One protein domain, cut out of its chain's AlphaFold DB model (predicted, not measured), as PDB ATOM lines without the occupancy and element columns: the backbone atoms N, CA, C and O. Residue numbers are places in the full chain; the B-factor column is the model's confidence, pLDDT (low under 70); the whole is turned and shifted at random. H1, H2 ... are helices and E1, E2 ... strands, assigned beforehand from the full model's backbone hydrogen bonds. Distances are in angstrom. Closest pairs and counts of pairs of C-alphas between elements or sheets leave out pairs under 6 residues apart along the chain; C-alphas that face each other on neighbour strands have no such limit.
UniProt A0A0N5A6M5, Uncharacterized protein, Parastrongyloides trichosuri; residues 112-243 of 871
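AT A GLANCE: This is residues 112 to 243 of the 871 residues of an uncharacterized protein of Parastrongyloides trichosuri (UniProt A0A0N5A6M5). Little regular structure: a strongly twisted wall of four strands, with H3 standing up from it, joined by a long looping stretch, residues 139 to 180, to H2, while H1 stands free. The printed part has 132 residues, 52 in named elements, in the order H1 H2 E1 E2 H3 E3 E4. The sheet, E1 E2 E3 E4, is antiparallel; the class is mixed. It is compact, radius of gyration of the C-alphas 15.5 A, spanning 45 by 36 by 26 A.

IN THESE COORDINATES: E1 is residues 181 to 185, E2 196 to 201, 16.9 A long, E3 218 to 222, and E4 225 to 230, ending at C-alpha (-45.315, -31.616, -42.460). H3 is 202 to 211, H2 125 to 138, 20.0 A long, and H1 112 to 117, beginning at C-alpha (-41.387, -71.570, -32.968).

HOW THE PARTS SIT: N 182 and O 200 of hairpin E1 and E2 are 2.8 A apart, N 199 and O 219 of E2 and E3 2.9 A, N 220 and O 228 of hairpin E3 and E4 2.8 A, within hydrogen-bond range. H3 is on the sheet; its closest C-alpha to E1 is Ala 202, 5.2 A from that of Tyr 181. H1 and H2 are not on it. Every O i to N i+4 pair is within range in H2, 5 of 6 in H3, 1 of 2 in H1.

THE WHOLE: The farthest C-alphas, Lys 112 and Ser 214, are 47.8 A apart. The printed part has no cut; H2 to E1 is a long link. Residues 112 to 122, 135 to 136 and 138 to 159 have pLDDT under 70.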
ATOM      1  N   LYS A 112     -40.180 -70.994 -32.328       28.05
ATOM      2  CA  LYS A 112     -41.387 -71.570 -32.968       28.05
ATOM      3  C   LYS A 112     -42.639 -70.667 -32.812       28.05
ATOM      4  O   LYS A 112     -43.255 -70.299 -33.815       28.05
ATOM      5  N   THR A 113     -42.990 -70.246 -31.592       34.12
ATOM      6  CA  THR A 113     -44.282 -69.586 -31.262       34.12
ATOM      7  C   THR A 113     -44.538 -68.266 -32.005       34.12
ATOM      8  O   THR A 113     -45.660 -67.978 -32.431       34.12
ATOM      9  N   MET A 114     -43.492 -67.474 -32.257       37.06
ATOM     10  CA  MET A 114     -43.601 -66.214 -33.006       37.06
ATOM     11  C   MET A 114     -43.878 -66.407 -34.504       37.06
ATOM     12  O   MET A 114     -44.420 -65.495 -35.133       37.06
ATOM     13  N   ASP A 115     -43.556 -67.564 -35.094       39.19
ATOM     14  CA  ASP A 115     -43.883 -67.847 -36.499       39.19
ATOM     15  C   ASP A 115     -45.359 -68.273 -36.651       39.19
ATOM     16  O   ASP A 115     -45.985 -67.948 -37.665       39.19
ATOM     17  N   SER A 116     -45.963 -68.869 -35.613       35.94
ATOM     18  CA  SER A 116     -47.418 -69.078 -35.503       35.94
ATOM     19  C   SER A 116     -48.169 -67.751 -35.361       35.94
ATOM     20  O   SER A 116     -49.028 -67.450 -36.190       35.94
ATOM     21  N   LEU A 117     -47.765 -66.882 -34.425       40.50
ATOM     22  CA  LEU A 117     -48.322 -65.524 -34.305       40.50
ATOM     23  C   LEU A 117     -48.080 -64.659 -35.558       40.50
ATOM     24  O   LEU A 117     -48.861 -63.753 -35.838       40.50
ATOM     25  N   SER A 118     -47.065 -64.954 -36.381       45.06
ATOM     26  CA  SER A 118     -46.870 -64.273 -37.674       45.06
ATOM     27  C   SER A 118     -47.973 -64.562 -38.706       45.06
ATOM     28  O   SER A 118     -48.113 -63.815 -39.679       45.06
ATOM     29  N   LYS A 119     -48.771 -65.620 -38.487       42.03
ATOM     30  CA  LYS A 119     -49.959 -65.983 -39.274       42.03
ATOM     31  C   LYS A 119     -51.250 -65.366 -38.711       42.03
ATOM     32  O   LYS A 119     -52.286 -65.485 -39.360       42.03
ATOM     33  N   ALA A 120     -51.214 -64.687 -37.559       45.50
ATOM     34  CA  ALA A 120     -52.354 -63.933 -37.037       45.50
ATOM     35  C   ALA A 120     -52.578 -62.670 -37.895       45.50
ATOM     36  O   ALA A 120     -51.862 -61.670 -37.805       45.50
ATOM     37  N   LEU A 121     -53.545 -62.754 -38.810       59.69
ATOM     38  CA  LEU A 121     -53.769 -61.765 -39.863       59.69
ATOM     39  C   LEU A 121     -54.675 -60.604 -39.399       59.69
ATOM     40  O   LEU A 121     -55.882 -60.652 -39.629       59.69
ATOM     41  N   TYR A 122     -54.079 -59.535 -38.850       68.06
ATOM     42  CA  TYR A 122     -54.748 -58.272 -38.464       68.06
ATOM     43  C   TYR A 122     -55.663 -57.674 -39.553       68.06
ATOM     44  O   TYR A 122     -55.198 -57.100 -40.550       68.06
ATOM     45  N   ARG A 123     -56.978 -57.767 -39.347       71.25
ATOM     46  CA  ARG A 123     -58.013 -57.322 -40.290       71.25
ATOM     47  C   ARG A 123     -58.312 -55.830 -40.135       71.25
ATOM     48  O   ARG A 123     -58.469 -55.147 -41.147       71.25
ATOM     49  N   SER A 124     -58.332 -55.330 -38.902       80.19
ATOM     50  CA  SER A 124     -58.625 -53.934 -38.542       80.19
ATOM     51  C   SER A 124     -57.390 -53.148 -38.058       80.19
ATOM     52  O   SER A 124     -56.307 -53.711 -37.867       80.19
ATOM     53  N   TYR A 125     -57.535 -51.826 -37.875       78.69
ATOM     54  CA  TYR A 125     -56.525 -51.013 -37.177       78.69
ATOM     55  C   TYR A 125     -56.509 -51.371 -35.685       78.69
ATOM     56  O   TYR A 125     -55.455 -51.390 -35.061       78.69
ATOM     57  N   GLU A 126     -57.681 -51.681 -35.144       83.50
ATOM     58  CA  GLU A 126     -57.995 -51.913 -33.742       83.50
ATOM     59  C   GLU A 126     -57.352 -53.213 -33.231       83.50
ATOM     60  O   GLU A 126     -56.587 -53.164 -32.269       83.50
ATOM     61  N   GLU A 127     -57.551 -54.342 -33.928       81.44
ATOM     62  CA  GLU A 127     -56.863 -55.620 -33.655       81.44
ATOM     63  C   GLU A 127     -55.343 -55.446 -33.645       81.44
ATOM     64  O   GLU A 127     -54.655 -55.888 -32.722       81.44
ATOM     65  N   TRP A 128     -54.816 -54.769 -34.674       81.25
ATOM     66  CA  TRP A 128     -53.392 -54.483 -34.758       81.25
ATOM     67  C   TRP A 128     -52.958 -53.673 -33.540       81.25
ATOM     68  O   TRP A 128     -52.061 -54.101 -32.829       81.25
ATOM     69  N   ASN A 129     -53.644 -52.568 -33.244       79.19
ATOM     70  CA  ASN A 129     -53.369 -51.671 -32.124       79.19
ATOM     71  C   ASN A 129     -53.357 -52.394 -30.758       79.19
ATOM     72  O   ASN A 129     -52.537 -52.043 -29.912       79.19
ATOM     73  N   VAL A 130     -54.178 -53.429 -30.543       82.50
ATOM     74  CA  VAL A 130     -54.165 -54.252 -29.314       82.50
ATOM     75  C   VAL A 130     -52.880 -55.082 -29.186       82.50
ATOM     76  O   VAL A 130     -52.098 -54.844 -28.262       82.50
ATOM     77  N   HIS A 131     -52.597 -55.994 -30.125       74.44
ATOM     78  CA  HIS A 131     -51.396 -56.857 -30.079       74.44
ATOM     79  C   HIS A 131     -50.091 -56.048 -30.050       74.44
ATOM     80  O   HIS A 131     -49.069 -56.443 -29.494       74.44
ATOM     81  N   LEU A 132     -50.139 -54.880 -30.671       72.50
ATOM     82  CA  LEU A 132     -49.065 -53.918 -30.782       72.50
ATOM     83  C   LEU A 132     -48.788 -53.172 -29.466       72.50
ATOM     84  O   LEU A 132     -47.620 -52.953 -29.138       72.50
ATOM     85  N   ASN A 133     -49.831 -52.836 -28.696       74.31
ATOM     86  CA  ASN A 133     -49.686 -52.328 -27.329       74.31
ATOM     87  C   ASN A 133     -49.063 -53.398 -26.414       74.31
ATOM     88  O   ASN A 133     -48.119 -53.090 -25.681       74.31
ATOM     89  N   LEU A 134     -49.510 -54.659 -26.521       75.56
ATOM     90  CA  LEU A 134     -48.913 -55.799 -25.808       75.56
ATOM     91  C   LEU A 134     -47.417 -55.939 -26.145       75.56
ATOM     92  O   LEU A 134     -46.578 -55.922 -25.246       75.56
ATOM     93  N   PHE A 135     -47.060 -55.935 -27.435       67.56
ATOM     94  CA  PHE A 135     -45.667 -55.973 -27.901       67.56
ATOM     95  C   PHE A 135     -44.814 -54.804 -27.370       67.56
ATOM     96  O   PHE A 135     -43.640 -54.994 -27.042       67.56
ATOM     97  N   THR A 136     -45.367 -53.588 -27.259       66.62
ATOM     98  CA  THR A 136     -44.641 -52.473 -26.622       66.62
ATOM     99  C   THR A 136     -44.455 -52.653 -25.123       66.62
ATOM    100  O   THR A 136     -43.380 -52.318 -24.621       66.62
ATOM    101  N   SER A 137     -45.451 -53.210 -24.430       70.56
ATOM    102  CA  SER A 137     -45.389 -53.495 -22.995       70.56
ATOM    103  C   SER A 137     -44.306 -54.535 -22.691       70.56
ATOM    104  O   SER A 137     -43.328 -54.231 -22.006       70.56
ATOM    105  N   TRP A 138     -44.385 -55.712 -23.325       63.28
ATOM    106  CA  TRP A 138     -43.434 -56.826 -23.167       63.28
ATOM    107  C   TRP A 138     -41.969 -56.444 -23.416       63.28
ATOM    108  O   TRP A 138     -41.056 -57.007 -22.818       63.28
ATOM    109  N   HIS A 139     -41.709 -55.482 -24.302       57.28
ATOM    110  CA  HIS A 139     -40.351 -55.042 -24.621       57.28
ATOM    111  C   HIS A 139     -39.904 -53.767 -23.883       57.28
ATOM    112  O   HIS A 139     -38.852 -53.220 -24.226       57.28
ATOM    113  N   ASN A 140     -40.658 -53.300 -22.877       58.91
ATOM    114  CA  ASN A 140     -40.398 -52.057 -22.133       58.91
ATOM    115  C   ASN A 140     -40.146 -50.856 -23.068       58.91
ATOM    116  O   ASN A 140     -39.188 -50.087 -22.936       58.91
ATOM    117  N   LEU A 141     -41.002 -50.725 -24.079       59.22
ATOM    118  CA  LEU A 141     -40.946 -49.660 -25.069       59.22
ATOM    119  C   LEU A 141     -41.914 -48.556 -24.624       59.22
ATOM    120  O   LEU A 141     -43.115 -48.695 -24.818       59.22
ATOM    121  N   ASP A 142     -41.377 -47.461 -24.058       53.66
ATOM    122  CA  ASP A 142     -42.062 -46.246 -23.533       53.66
ATOM    123  C   ASP A 142     -42.937 -45.468 -24.564       53.66
ATOM    124  O   ASP A 142     -43.027 -44.236 -24.558       53.66
ATOM    125  N   TRP A 143     -43.511 -46.138 -25.557       58.53
ATOM    126  CA  TRP A 143     -43.990 -45.551 -26.802       58.53
ATOM    127  C   TRP A 143     -45.514 -45.507 -26.819       58.53
ATOM    128  O   TRP A 143     -46.168 -46.374 -27.392       58.53
ATOM    129  N   LYS A 144     -46.085 -44.458 -26.217       55.78
ATOM    130  CA  LYS A 144     -47.533 -44.237 -26.267       55.78
ATOM    131  C   LYS A 144     -47.987 -43.966 -27.705       55.78
ATOM    132  O   LYS A 144     -47.464 -43.061 -28.360       55.78
ATOM    133  N   ILE A 145     -48.976 -44.727 -28.168       55.69
ATOM    134  CA  ILE A 145     -49.649 -44.493 -29.448       55.69
ATOM    135  C   ILE A 145     -50.386 -43.143 -29.391       55.69
ATOM    136  O   ILE A 145     -51.012 -42.797 -28.388       55.69
ATOM    137  N   MET A 146     -50.291 -42.375 -30.476       59.03
ATOM    138  CA  MET A 146     -51.133 -41.208 -30.750       59.03
ATOM    139  C   MET A 146     -51.756 -41.369 -32.131       59.03
ATOM    140  O   MET A 146     -51.153 -41.975 -33.018       59.03
ATOM    141  N   ASP A 147     -52.927 -40.766 -32.323       59.69
ATOM    142  CA  ASP A 147     -53.927 -41.123 -33.336       59.69
ATOM    143  C   ASP A 147     -53.557 -41.008 -34.819       59.69
ATOM    144  O   ASP A 147     -54.443 -41.161 -35.651       59.69
ATOM    145  N   ASN A 148     -52.293 -40.784 -35.177       55.12
ATOM    146  CA  ASN A 148     -51.806 -40.814 -36.560       55.12
ATOM    147  C   ASN A 148     -50.350 -41.323 -36.722       55.12
ATOM    148  O   ASN A 148     -49.841 -41.312 -37.840       55.12
ATOM    149  N   ILE A 149     -49.616 -41.690 -35.655       57.72
ATOM    150  CA  ILE A 149     -48.146 -41.879 -35.731       57.72
ATOM    151  C   ILE A 149     -47.662 -43.069 -34.894       57.72
ATOM    152  O   ILE A 149     -47.785 -43.061 -33.672       57.72
ATOM    153  N   ILE A 150     -47.065 -44.072 -35.559       64.56
ATOM    154  CA  ILE A 150     -46.793 -45.391 -34.961       64.56
ATOM    155  C   ILE A 150     -45.410 -45.996 -35.357       64.56
ATOM    156  O   ILE A 150     -45.103 -46.176 -36.536       64.56
ATOM    157  N   TYR A 151     -44.639 -46.364 -34.316       64.19
ATOM    158  CA  TYR A 151     -43.279 -46.958 -34.170       64.19
ATOM    159  C   TYR A 151     -41.994 -46.196 -34.463       64.19
ATOM    160  O   TYR A 151     -41.489 -46.179 -35.580       64.19
ATOM    161  N   GLY A 152     -41.290 -45.802 -33.393       51.56
ATOM    162  CA  GLY A 152     -39.893 -45.376 -33.459       51.56
ATOM    163  C   GLY A 152     -38.886 -46.326 -32.824       51.56
ATOM    164  O   GLY A 152     -38.656 -46.245 -31.626       51.56
ATOM    165  N   PHE A 153     -38.181 -47.122 -33.643       56.94
ATOM    166  CA  PHE A 153     -36.996 -47.891 -33.238       56.94
ATOM    167  C   PHE A 153     -35.920 -46.988 -32.604       56.94
ATOM    168  O   PHE A 153     -35.025 -46.461 -33.287       56.94
ATOM    169  N   ASN A 154     -35.973 -46.833 -31.280       48.88
ATOM    170  CA  ASN A 154     -35.007 -46.054 -30.518       48.88
ATOM    171  C   ASN A 154     -33.717 -46.849 -30.285       48.88
ATOM    172  O   ASN A 154     -33.424 -47.327 -29.191       48.88
ATOM    173  N   THR A 155     -32.911 -46.999 -31.334       51.78
ATOM    174  CA  THR A 155     -31.563 -47.546 -31.176       51.78
ATOM    175  C   THR A 155     -30.752 -46.636 -30.247       51.78
ATOM    176  O   THR A 155     -30.595 -45.457 -30.555       51.78
ATOM    177  N   ILE A 156     -30.142 -47.201 -29.200       49.97
ATOM    178  CA  ILE A 156     -29.374 -46.530 -28.119       49.97
ATOM    179  C   ILE A 156     -28.270 -45.549 -28.610       49.97
ATOM    180  O   ILE A 156     -27.696 -44.774 -27.847       49.97
ATOM    181  N   LYS A 157     -27.947 -45.544 -29.907       60.88
ATOM    182  CA  LYS A 157     -26.943 -44.673 -30.529       60.88
ATOM    183  C   LYS A 157     -27.633 -43.477 -31.199       60.88
ATOM    184  O   LYS A 157     -28.192 -43.634 -32.281       60.88
ATOM    185  N   ARG A 158     -27.486 -42.286 -30.591       55.72
ATOM    186  CA  ARG A 158     -27.993 -40.929 -30.960       55.72
ATOM    187  C   ARG A 158     -28.183 -40.574 -32.446       55.72
ATOM    188  O   ARG A 158     -28.931 -39.646 -32.750       55.72
ATOM    189  N   SER A 159     -27.453 -41.223 -33.353       62.25
ATOM    190  CA  SER A 159     -27.440 -40.985 -34.803       62.25
ATOM    191  C   SER A 159     -28.235 -42.006 -35.630       62.25
ATOM    192  O   SER A 159     -28.275 -41.888 -36.853       62.25
ATOM    193  N   LYS A 160     -28.839 -43.021 -34.995       75.00
ATOM    194  CA  LYS A 160     -29.544 -44.125 -35.667       75.00
ATOM    195  C   LYS A 160     -31.037 -44.241 -35.337       75.00
ATOM    196  O   LYS A 160     -31.723 -44.963 -36.060       75.00
ATOM    197  N   SER A 161     -31.540 -43.523 -34.328       83.06
ATOM    198  CA  SER A 161     -32.960 -43.535 -33.955       83.06
ATOM    199  C   SER A 161     -33.840 -43.200 -35.164       83.06
ATOM    200  O   SER A 161     -33.684 -42.155 -35.809       83.06
ATOM    201  N   ALA A 162     -34.751 -44.112 -35.486       88.38
ATOM    202  CA  ALA A 162     -35.649 -44.021 -36.630       88.38
ATOM    203  C   ALA A 162     -37.098 -44.029 -36.148       88.38
ATOM    204  O   ALA A 162     -37.394 -44.622 -35.118       88.38
ATOM    205  N   LEU A 163     -37.977 -43.384 -36.907       90.69
ATOM    206  CA  LEU A 163     -39.415 -43.338 -36.674       90.69
ATOM    207  C   LEU A 163     -40.103 -43.867 -37.927       90.69
ATOM    208  O   LEU A 163     -40.110 -43.204 -38.953       90.69
ATOM    209  N   PHE A 164     -40.606 -45.090 -37.887       90.12
ATOM    210  CA  PHE A 164     -41.642 -45.516 -38.814       90.12
ATOM    211  C   PHE A 164     -42.938 -44.751 -38.501       90.12
ATOM    212  O   PHE A 164     -43.120 -44.260 -37.388       90.12
ATOM    213  N   VAL A 165     -43.788 -44.588 -39.508       90.12
ATOM    214  CA  VAL A 165     -45.097 -43.938 -39.397       90.12
ATOM    215  C   VAL A 165     -46.020 -44.678 -40.343       90.12
ATOM    216  O   VAL A 165     -45.804 -44.618 -41.553       90.12
ATOM    217  N   VAL A 166     -46.971 -45.428 -39.793       88.81
ATOM    218  CA  VAL A 166     -47.957 -46.207 -40.555       88.81
ATOM    219  C   VAL A 166     -49.136 -45.317 -40.930       88.81
ATOM    220  O   VAL A 166     -49.590 -44.523 -40.113       88.81
ATOM    221  N   ASP A 167     -49.616 -45.453 -42.162       82.19
ATOM    222  CA  ASP A 167     -50.800 -44.744 -42.648       82.19
ATOM    223  C   ASP A 167     -52.077 -45.396 -42.089       82.19
ATOM    224  O   ASP A 167     -52.319 -46.583 -42.320       82.19
ATOM    225  N   LYS A 168     -52.904 -44.629 -41.363       81.62
ATOM    226  CA  LYS A 168     -54.195 -45.108 -40.832       81.62
ATOM    227  C   LYS A 168     -55.210 -45.456 -41.927       81.62
ATOM    228  O   LYS A 168     -56.083 -46.278 -41.685       81.62
ATOM    229  N   SER A 169     -55.104 -44.864 -43.118       82.94
ATOM    230  CA  SER A 169     -56.051 -45.071 -44.223       82.94
ATOM    231  C   SER A 169     -55.829 -46.373 -45.010       82.94
ATOM    232  O   SER A 169     -56.579 -46.681 -45.941       82.94
ATOM    233  N   GLN A 170     -54.810 -47.165 -44.657       83.88
ATOM    234  CA  GLN A 170     -54.538 -48.427 -45.339       83.88
ATOM    235  C   GLN A 170     -55.647 -49.462 -45.088       83.88
ATOM    236  O   GLN A 170     -56.019 -49.753 -43.957       83.88
ATOM    237  N   LYS A 171     -56.118 -50.111 -46.158       81.12
ATOM    238  CA  LYS A 171     -57.190 -51.126 -46.105       81.12
ATOM    239  C   LYS A 171     -56.776 -52.480 -45.493       81.12
ATOM    240  O   LYS A 171     -57.488 -53.461 -45.673       81.12
ATOM    241  N   SER A 172     -55.581 -52.591 -44.911       81.06
ATOM    242  CA  SER A 172     -55.022 -53.866 -44.444       81.06
ATOM    243  C   SER A 172     -53.795 -53.651 -43.555       81.06
ATOM    244  O   SER A 172     -52.812 -53.052 -43.996       81.06
ATOM    245  N   PHE A 173     -53.823 -54.199 -42.339       83.44
ATOM    246  CA  PHE A 173     -52.706 -54.149 -41.385       83.44
ATOM    247  C   PHE A 173     -51.807 -55.399 -41.442       83.44
ATOM    248  O   PHE A 173     -50.789 -55.467 -40.760       83.44
ATOM    249  N   LEU A 174     -52.102 -56.327 -42.362       77.94
ATOM    250  CA  LEU A 174     -51.334 -57.550 -42.660       77.94
ATOM    251  C   LEU A 174     -49.914 -57.289 -43.180       77.94
ATOM    252  O   LEU A 174     -49.028 -58.136 -43.103       77.94
ATOM    253  N   ASN A 175     -49.706 -56.129 -43.795       81.88
ATOM    254  CA  ASN A 175     -48.426 -55.724 -44.364       81.88
ATOM    255  C   ASN A 175     -48.318 -54.196 -44.229       81.88
ATOM    256  O   ASN A 175     -48.441 -53.479 -45.228       81.88
ATOM    257  N   PRO A 176     -48.161 -53.676 -42.993       83.25
ATOM    258  CA  PRO A 176     -48.443 -52.280 -42.713       83.25
ATOM    259  C   PRO A 176     -47.446 -51.384 -43.448       83.25
ATOM    260  O   PRO A 176     -46.222 -51.539 -43.354       83.25
ATOM    261  N   ARG A 177     -47.992 -50.472 -44.249       88.69
ATOM    262  CA  ARG A 177     -47.267 -49.543 -45.105       88.69
ATOM    263  C   ARG A 177     -47.038 -48.247 -44.348       88.69
ATOM    264  O   ARG A 177     -47.957 -47.647 -43.803       88.69
ATOM    265  N   GLY A 178     -45.787 -47.812 -44.331       92.38
ATOM    266  CA  GLY A 178     -45.404 -46.621 -43.601       92.38
ATOM    267  C   GLY A 178     -44.119 -45.983 -44.095       92.38
ATOM    268  O   GLY A 178     -43.297 -46.584 -44.794       92.38
ATOM    269  N   HIS A 179     -43.932 -44.723 -43.727       93.75
ATOM    270  CA  HIS A 179     -42.741 -43.969 -44.074       93.75
ATOM    271  C   HIS A 179     -41.699 -44.098 -42.968       93.75
ATOM    272  O   HIS A 179     -41.927 -43.739 -41.816       93.75
ATOM    273  N   ARG A 180     -40.497 -44.572 -43.319       92.94
ATOM    274  CA  ARG A 180     -39.353 -44.533 -42.402       92.94
ATOM    275  C   ARG A 180     -38.769 -43.125 -42.361       92.94
ATOM    276  O   ARG A 180     -38.075 -42.700 -43.283       92.94
ATOM    277  N   TYR A 181     -38.964 -42.440 -41.250       94.06
ATOM    278  CA  TYR A 181     -38.237 -41.253 -40.839       94.06
ATOM    279  C   TYR A 181     -36.942 -41.601 -40.087       94.06
ATOM    280  O   TYR A 181     -36.784 -42.657 -39.473       94.06
ATOM    281  N   THR A 182     -35.987 -40.676 -40.128       93.50
ATOM    282  CA  THR A 182     -34.708 -40.718 -39.408       93.50
ATOM    283  C   THR A 182     -34.511 -39.420 -38.646       93.50
ATOM    284  O   THR A 182     -34.897 -38.351 -39.125       93.50
ATOM    285  N   LYS A 183     -33.920 -39.492 -37.455       93.88
ATOM    286  CA  LYS A 183     -33.663 -38.313 -36.628       93.88
ATOM    287  C   LYS A 183     -32.730 -37.325 -37.351       93.88
ATOM    288  O   LYS A 183     -31.648 -37.697 -37.803       93.88
ATOM    289  N   LYS A 184     -33.160 -36.065 -37.464       94.38
ATOM    290  CA  LYS A 184     -32.413 -34.950 -38.074       94.38
ATOM    291  C   LYS A 184     -31.654 -34.142 -37.022       94.38
ATOM    292  O   LYS A 184     -30.482 -33.837 -37.214       94.38
ATOM    293  N   SER A 185     -32.336 -33.767 -35.942       93.69
ATOM    294  CA  SER A 185     -31.845 -32.812 -34.940       93.69
ATOM    295  C   SER A 185     -32.596 -32.947 -33.613       93.69
ATOM    296  O   SER A 185     -33.688 -33.511 -33.573       93.69
ATOM    297  N   GLY A 186     -32.013 -32.406 -32.539       91.62
ATOM    298  CA  GLY A 186     -32.536 -32.496 -31.170       91.62
ATOM    299  C   GLY A 186     -32.008 -33.703 -30.377       91.62
ATOM    300  O   GLY A 186     -31.290 -34.552 -30.925       91.62
ATOM    301  N   PRO A 187     -32.318 -33.788 -29.072       89.38
ATOM    302  CA  PRO A 187     -31.992 -34.947 -28.247       89.38
ATOM    303  C   PRO A 187     -32.862 -36.155 -28.621       89.38
ATOM    304  O   PRO A 187     -33.749 -36.080 -29.469       89.38
ATOM    305  N   ASP A 188     -32.565 -37.308 -28.037       85.69
ATOM    306  CA  ASP A 188     -33.432 -38.484 -28.148       85.69
ATOM    307  C   ASP A 188     -34.762 -38.217 -27.418       85.69
ATOM    308  O   ASP A 188     -34.787 -37.445 -26.453       85.69
ATOM    309  N   LEU A 189     -35.856 -38.807 -27.912       82.75
ATOM    310  CA  LEU A 189     -37.195 -38.614 -27.350       82.75
ATOM    311  C   LEU A 189     -37.234 -39.138 -25.908       82.75
ATOM    312  O   LEU A 189     -36.856 -40.278 -25.655       82.75
ATOM    313  N   VAL A 190     -37.670 -38.288 -24.977       82.88
ATOM    314  CA  VAL A 190     -37.818 -38.588 -23.546       82.88
ATOM    315  C   VAL A 190     -39.029 -37.814 -23.036       82.88
ATOM    316  O   VAL A 190     -39.099 -36.604 -23.258       82.88
ATOM    317  N   LYS A 191     -39.939 -38.508 -22.339       79.06
ATOM    318  CA  LYS A 191     -41.246 -38.039 -21.838       79.06
ATOM    319  C   LYS A 191     -41.256 -36.580 -21.358       79.06
ATOM    320  O   LYS A 191     -42.036 -35.773 -21.849       79.06
ATOM    321  N   GLU A 192     -40.335 -36.236 -20.461       78.94
ATOM    322  CA  GLU A 192     -40.295 -34.960 -19.726       78.94
ATOM    323  C   GLU A 192     -39.574 -33.811 -20.454       78.94
ATOM    324  O   GLU A 192     -39.578 -32.665 -19.997       78.94
ATOM    325  N   ARG A 193     -38.894 -34.072 -21.578       76.62
ATOM    326  CA  ARG A 193     -38.008 -33.067 -22.181       76.62
ATOM    327  C   ARG A 193     -38.748 -32.103 -23.099       76.62
ATOM    328  O   ARG A 193     -38.958 -32.386 -24.274       76.62
ATOM    329  N   ASN A 194     -38.940 -30.872 -22.623       88.75
ATOM    330  CA  ASN A 194     -39.418 -29.708 -23.390       88.75
ATOM    331  C   ASN A 194     -38.556 -29.288 -24.613       88.75
ATOM    332  O   ASN A 194     -38.804 -28.241 -25.219       88.75
ATOM    333  N   SER A 195     -37.553 -30.080 -24.991       91.75
ATOM    334  CA  SER A 195     -36.695 -29.906 -26.164       91.75
ATOM    335  C   SER A 195     -37.381 -30.314 -27.468       91.75
ATOM    336  O   SER A 195     -38.025 -31.358 -27.529       91.75
ATOM    337  N   LEU A 196     -37.140 -29.549 -28.534       93.94
ATOM    338  CA  LEU A 196     -37.547 -29.900 -29.893       93.94
ATOM    339  C   LEU A 196     -36.652 -31.003 -30.483       93.94
ATOM    340  O   LEU A 196     -35.450 -30.795 -30.668       93.94
ATOM    341  N   THR A 197     -37.257 -32.123 -30.873       93.12
ATOM    342  CA  THR A 197     -36.623 -33.165 -31.695       93.12
ATOM    343  C   THR A 197     -37.300 -33.228 -33.060       93.12
ATOM    344  O   THR A 197     -38.520 -33.154 -33.171       93.12
ATOM    345  N   THR A 198     -36.517 -33.322 -34.134       94.06
ATOM    346  CA  THR A 198     -37.028 -33.329 -35.513       94.06
ATOM    347  C   THR A 198     -36.573 -34.577 -36.248       94.06
ATOM    348  O   THR A 198     -35.385 -34.909 -36.258       94.06
ATOM    349  N   TYR A 199     -37.514 -35.224 -36.921       94.62
ATOM    350  CA  TYR A 199     -37.323 -36.385 -37.777       94.62
ATOM    351  C   TYR A 199     -37.592 -36.005 -39.243       94.62
ATOM    352  O   TYR A 199     -38.399 -35.122 -39.525       94.62
ATOM    353  N   GLN A 200     -36.900 -36.653 -40.182       95.38
ATOM    354  CA  GLN A 200     -37.045 -36.463 -41.632       95.38
ATOM    355  C   GLN A 200     -37.240 -37.795 -42.347       95.38
ATOM    356  O   GLN A 200     -36.494 -38.740 -42.077       95.38
ATOM    357  N   CYS A 201     -38.190 -37.859 -43.284       95.56
ATOM    358  CA  CYS A 201     -38.429 -39.060 -44.077       95.56
ATOM    359  C   CYS A 201     -37.141 -39.454 -44.822       95.56
ATOM    360  O   CYS A 201     -36.593 -38.665 -45.598       95.56
ATOM    361  N   ALA A 202     -36.640 -40.668 -44.579       93.81
ATOM    362  CA  ALA A 202     -35.388 -41.163 -45.148       93.81
ATOM    363  C   ALA A 202     -35.456 -41.210 -46.679       93.81
ATOM    364  O   ALA A 202     -34.540 -40.752 -47.355       93.81
ATOM    365  N   LYS A 203     -36.595 -41.658 -47.214       93.94
ATOM    366  CA  LYS A 203     -36.873 -41.727 -48.651       93.94
ATOM    367  C   LYS A 203     -36.879 -40.333 -49.294       93.94
ATOM    368  O   LYS A 203     -36.154 -40.109 -50.259       93.94
ATOM    369  N   CYS A 204     -37.587 -39.357 -48.715       94.56
ATOM    370  CA  CYS A 204     -37.535 -37.959 -49.175       94.56
ATOM    371  C   CYS A 204     -36.126 -37.353 -49.067       94.56
ATOM    372  O   CYS A 204     -35.726 -36.571 -49.925       94.56
ATOM    373  N   ARG A 205     -35.344 -37.720 -48.043       93.38
ATOM    374  CA  ARG A 205     -33.946 -37.287 -47.888       93.38
ATOM    375  C   ARG A 205     -33.039 -37.873 -48.979       93.38
ATOM    376  O   ARG A 205     -32.233 -37.134 -49.537       93.38
ATOM    377  N   GLU A 206     -33.193 -39.151 -49.323       92.38
ATOM    378  CA  GLU A 206     -32.494 -39.806 -50.444       92.38
ATOM    379  C   GLU A 206     -32.847 -39.179 -51.803       92.38
ATOM    380  O   GLU A 206     -31.967 -38.992 -52.643       92.38
ATOM    381  N   ILE A 207     -34.122 -38.831 -52.014       91.50
ATOM    382  CA  ILE A 207     -34.605 -38.141 -53.221       91.50
ATOM    383  C   ILE A 207     -34.039 -36.714 -53.285       91.50
ATOM    384  O   ILE A 207     -33.511 -36.306 -54.317       91.50
ATOM    385  N   ASN A 208     -34.068 -35.967 -52.178       90.56
ATOM    386  CA  ASN A 208     -33.557 -34.597 -52.128       90.56
ATOM    387  C   ASN A 208     -32.049 -34.520 -52.425       90.56
ATOM    388  O   ASN A 208     -31.627 -33.687 -53.222       90.56
ATOM    389  N   VAL A 209     -31.232 -35.437 -51.892       88.94
ATOM    390  CA  VAL A 209     -29.785 -35.487 -52.196       88.94
ATOM    391  C   VAL A 209     -29.499 -35.586 -53.707       88.94
ATOM    392  O   VAL A 209     -28.442 -35.144 -54.151       88.94
ATOM    393  N   LYS A 210     -30.446 -36.097 -54.507       87.88
ATOM    394  CA  LYS A 210     -30.386 -36.096 -55.978       87.88
ATOM    395  C   LYS A 210     -31.001 -34.830 -56.595       87.88
ATOM    396  O   LYS A 210     -30.409 -34.254 -57.503       87.88
ATOM    397  N   ASN A 211     -32.158 -34.390 -56.095       88.75
ATOM    398  CA  ASN A 211     -33.035 -33.427 -56.777       88.75
ATOM    399  C   ASN A 211     -33.025 -31.989 -56.206       88.75
ATOM    400  O   ASN A 211     -33.673 -31.119 -56.777       88.75
ATOM    401  N   LYS A 212     -32.317 -31.715 -55.098       89.31
ATOM    402  CA  LYS A 212     -32.226 -30.395 -54.423       89.31
ATOM    403  C   LYS A 212     -33.575 -29.752 -54.042       89.31
ATOM    404  O   LYS A 212     -33.712 -28.530 -54.058       89.31
ATOM    405  N   MET A 213     -34.572 -30.557 -53.684       81.56
ATOM    406  CA  MET A 213     -35.875 -30.073 -53.211       81.56
ATOM    407  C   MET A 213     -35.727 -29.294 -51.890       81.56
ATOM    408  O   MET A 213     -35.059 -29.752 -50.968       81.56
ATOM    409  N   SER A 214     -36.367 -28.133 -51.736       85.00
ATOM    410  CA  SER A 214     -36.326 -27.390 -50.461       85.00
ATOM    411  C   SER A 214     -37.052 -28.129 -49.331       85.00
ATOM    412  O   SER A 214     -36.652 -28.060 -48.167       85.00
ATOM    413  N   ASN A 215     -38.106 -28.864 -49.688       88.38
ATOM    414  CA  ASN A 215     -39.058 -29.453 -48.758       88.38
ATOM    415  C   ASN A 215     -38.784 -30.964 -48.632       88.38
ATOM    416  O   ASN A 215     -38.749 -31.691 -49.620       88.38
ATOM    417  N   ILE A 216     -38.566 -31.432 -47.402       93.19
ATOM    418  CA  ILE A 216     -38.511 -32.856 -47.031       93.19
ATOM    419  C   ILE A 216     -39.594 -33.043 -45.979       93.19
ATOM    420  O   ILE A 216     -39.590 -32.277 -45.015       93.19
ATOM    421  N   ALA A 217     -40.425 -34.079 -46.106       95.00
ATOM    422  CA  ALA A 217     -41.392 -34.432 -45.072       95.00
ATOM    423  C   ALA A 217     -40.733 -34.522 -43.676       95.00
ATOM    424  O   ALA A 217     -39.713 -35.212 -43.496       95.00
ATOM    425  N   THR A 218     -41.275 -33.786 -42.698       95.00
ATOM    426  CA  THR A 218     -40.710 -33.653 -41.340       95.00
ATOM    427  C   THR A 218     -41.755 -33.789 -40.252       95.00
ATOM    428  O   THR A 218     -42.794 -33.137 -40.312       95.00
ATOM    429  N   ILE A 219     -41.378 -34.480 -39.179       94.19
ATOM    430  CA  ILE A 219     -42.168 -34.583 -37.950       94.19
ATOM    431  C   ILE A 219     -41.372 -33.956 -36.806       94.19
ATOM    432  O   ILE A 219     -40.169 -34.209 -36.654       94.19
ATOM    433  N   LYS A 220     -42.030 -33.105 -36.020       93.88
ATOM    434  CA  LYS A 220     -41.465 -32.385 -34.875       93.88
ATOM    435  C   LYS A 220     -42.128 -32.861 -33.586       93.88
ATOM    436  O   LYS A 220     -43.349 -32.836 -33.473       93.88
ATOM    437  N   PHE A 221     -41.306 -33.214 -32.607       92.62
ATOM    438  CA  PHE A 221     -41.719 -33.645 -31.274       92.62
ATOM    439  C   PHE A 221     -41.219 -32.676 -30.205       92.62
ATOM    440  O   PHE A 221     -40.144 -32.085 -30.352       92.62
ATOM    441  N   ARG A 222     -41.966 -32.571 -29.106       92.06
ATOM    442  CA  ARG A 222     -41.555 -31.941 -27.848       92.06
ATOM    443  C   ARG A 222     -41.922 -32.894 -26.711       92.06
ATOM    444  O   ARG A 222     -43.097 -33.177 -26.503       92.06
ATOM    445  N   GLY A 223     -40.923 -33.446 -26.030       88.81
ATOM    446  CA  GLY A 223     -41.103 -34.668 -25.242       88.81
ATOM    447  C   GLY A 223     -41.529 -35.814 -26.165       88.81
ATOM    448  O   GLY A 223     -40.872 -36.056 -27.180       88.81
ATOM    449  N   PHE A 224     -42.653 -36.461 -25.857       85.94
ATOM    450  CA  PHE A 224     -43.334 -37.381 -26.780       85.94
ATOM    451  C   PHE A 224     -44.447 -36.725 -27.616       85.94
ATOM    452  O   PHE A 224     -44.906 -37.333 -28.576       85.94
ATOM    453  N   ASN A 225     -44.845 -35.481 -27.326       87.19
ATOM    454  CA  ASN A 225     -45.957 -34.820 -28.014       87.19
ATOM    455  C   ASN A 225     -45.548 -34.368 -29.422       87.19
ATOM    456  O   ASN A 225     -44.500 -33.740 -29.600       87.19
ATOM    457  N   VAL A 226     -46.388 -34.634 -30.422       90.19
ATOM    458  CA  VAL A 226     -46.183 -34.176 -31.805       90.19
ATOM    459  C   VAL A 226     -46.631 -32.718 -31.900       90.19
ATOM    460  O   VAL A 226     -47.793 -32.410 -31.667       90.19
ATOM    461  N   ILE A 227     -45.710 -31.812 -32.239       92.88
ATOM    462  CA  ILE A 227     -45.975 -30.361 -32.315       92.88
ATOM    463  C   ILE A 227     -46.025 -29.820 -33.750       92.88
ATOM    464  O   ILE A 227     -46.104 -28.612 -33.964       92.88
ATOM    465  N   GLY A 228     -45.870 -30.687 -34.747       88.75
ATOM    466  CA  GLY A 228     -45.879 -30.291 -36.149       88.75
ATOM    467  C   GLY A 228     -45.561 -31.455 -37.074       88.75
ATOM    468  O   GLY A 228     -44.499 -32.072 -36.968       88.75
ATOM    469  N   PHE A 229     -46.481 -31.709 -37.994       86.88
ATOM    470  CA  PHE A 229     -46.454 -32.779 -38.980       86.88
ATOM    471  C   PHE A 229     -46.504 -32.111 -40.357       86.88
ATOM    472  O   PHE A 229     -47.429 -31.355 -40.643       86.88
ATOM    473  N   TYR A 230     -45.458 -32.281 -41.164       86.06
ATOM    474  CA  TYR A 230     -45.315 -31.616 -42.460       86.06
ATOM    475  C   TYR A 230     -45.103 -32.686 -43.525       86.06
ATOM    476  O   TYR A 230     -43.974 -32.913 -43.958       86.06
ATOM    477  N   ASP A 231     -46.188 -33.340 -43.926       74.25
ATOM    478  CA  ASP A 231     -46.162 -34.582 -44.712       74.25
ATOM    479  C   ASP A 231     -46.225 -34.372 -46.230       74.25
ATOM    480  O   ASP A 231     -46.703 -35.209 -46.991       74.25
ATOM    481  N   LEU A 232     -45.633 -33.268 -46.698       85.06
ATOM    482  CA  LEU A 232     -45.295 -33.081 -48.111       85.06
ATOM    483  C   LEU A 232     -44.127 -34.007 -48.490       85.06
ATOM    484  O   LEU A 232     -42.960 -33.611 -48.602       85.06
ATOM    485  N   HIS A 233     -44.469 -35.281 -48.650       89.31
ATOM    486  CA  HIS A 233     -43.666 -36.279 -49.328       89.31
ATOM    487  C   HIS A 233     -43.517 -35.911 -50.810       89.31
ATOM    488  O   HIS A 233     -44.436 -35.390 -51.435       89.31
ATOM    489  N   ALA A 234     -42.347 -36.187 -51.389       85.25
ATOM    490  CA  ALA A 234     -42.197 -36.121 -52.841       85.25
ATOM    491  C   ALA A 234     -43.027 -37.242 -53.493       85.25
ATOM    492  O   ALA A 234     -43.097 -38.331 -52.934       85.25
ATOM    493  N   GLU A 235     -43.554 -37.035 -54.700       84.62
ATOM    494  CA  GLU A 235     -44.356 -38.028 -55.450       84.62
ATOM    495  C   GLU A 235     -43.672 -39.406 -55.574       84.62
ATOM    496  O   GLU A 235     -44.308 -40.455 -55.547       84.62
ATOM    497  N   THR A 236     -42.338 -39.422 -55.649       88.81
ATOM    498  CA  THR A 236     -41.513 -40.644 -55.726       88.81
ATOM    499  C   THR A 236     -41.189 -41.273 -54.359       88.81
ATOM    500  O   THR A 236     -40.487 -42.288 -54.277       88.81
ATOM    501  N   CYS A 237     -41.695 -40.703 -53.265       92.25
ATOM    502  CA  CYS A 237     -41.602 -41.236 -51.912       92.25
ATOM    503  C   CYS A 237     -42.821 -42.108 -51.588       92.25
ATOM    504  O   CYS A 237     -43.684 -41.734 -50.804       92.25
ATOM    505  N   TYR A 238     -42.847 -43.314 -52.145       90.50
ATOM    506  CA  TYR A 238     -43.808 -44.345 -51.755       90.50
ATOM    507  C   TYR A 238     -43.547 -44.862 -50.321       90.50
ATOM    508  O   TYR A 238     -42.382 -44.919 -49.895       90.50
ATOM    509  N   PRO A 239     -44.595 -45.259 -49.569       88.44
ATOM    510  CA  PRO A 239     -44.437 -45.915 -48.275       88.44
ATOM    511  C   PRO A 239     -43.756 -47.279 -48.432       88.44
ATOM    512  O   PRO A 239     -43.846 -47.941 -49.468       88.44
ATOM    513  N   MET A 240     -43.046 -47.706 -47.391       87.31
ATOM    514  CA  MET A 240     -42.407 -49.018 -47.317       87.31
ATOM    515  C   MET A 240     -43.296 -49.985 -46.542       87.31
ATOM    516  O   MET A 240     -43.886 -49.608 -45.539       87.31
ATOM    517  N   THR A 241     -43.339 -51.247 -46.951       85.50
ATOM    518  CA  THR A 241     -43.992 -52.310 -46.180       85.50
ATOM    519  C   THR A 241     -43.112 -52.738 -44.998       85.50
ATOM    520  O   THR A 241     -41.932 -53.060 -45.193       85.50
ATOM    521  N   LEU A 242     -43.666 -52.795 -43.784       78.25
ATOM    522  CA  LEU A 242     -42.978 -53.234 -42.559       78.25
ATOM    523  C   LEU A 242     -42.844 -54.767 -42.485       78.25
ATOM    524  O   LEU A 242     -43.281 -55.417 -41.544       78.25
ATOM    525  N   HIS A 243     -42.228 -55.373 -43.497       70.12
ATOM    526  CA  HIS A 243     -42.037 -56.822 -43.550       70.12
ATOM    527  C   HIS A 243     -41.129 -57.295 -42.385       70.12
ATOM    528  O   HIS A 243     -40.013 -56.771 -42.271       70.12
TER     529      HIS A 243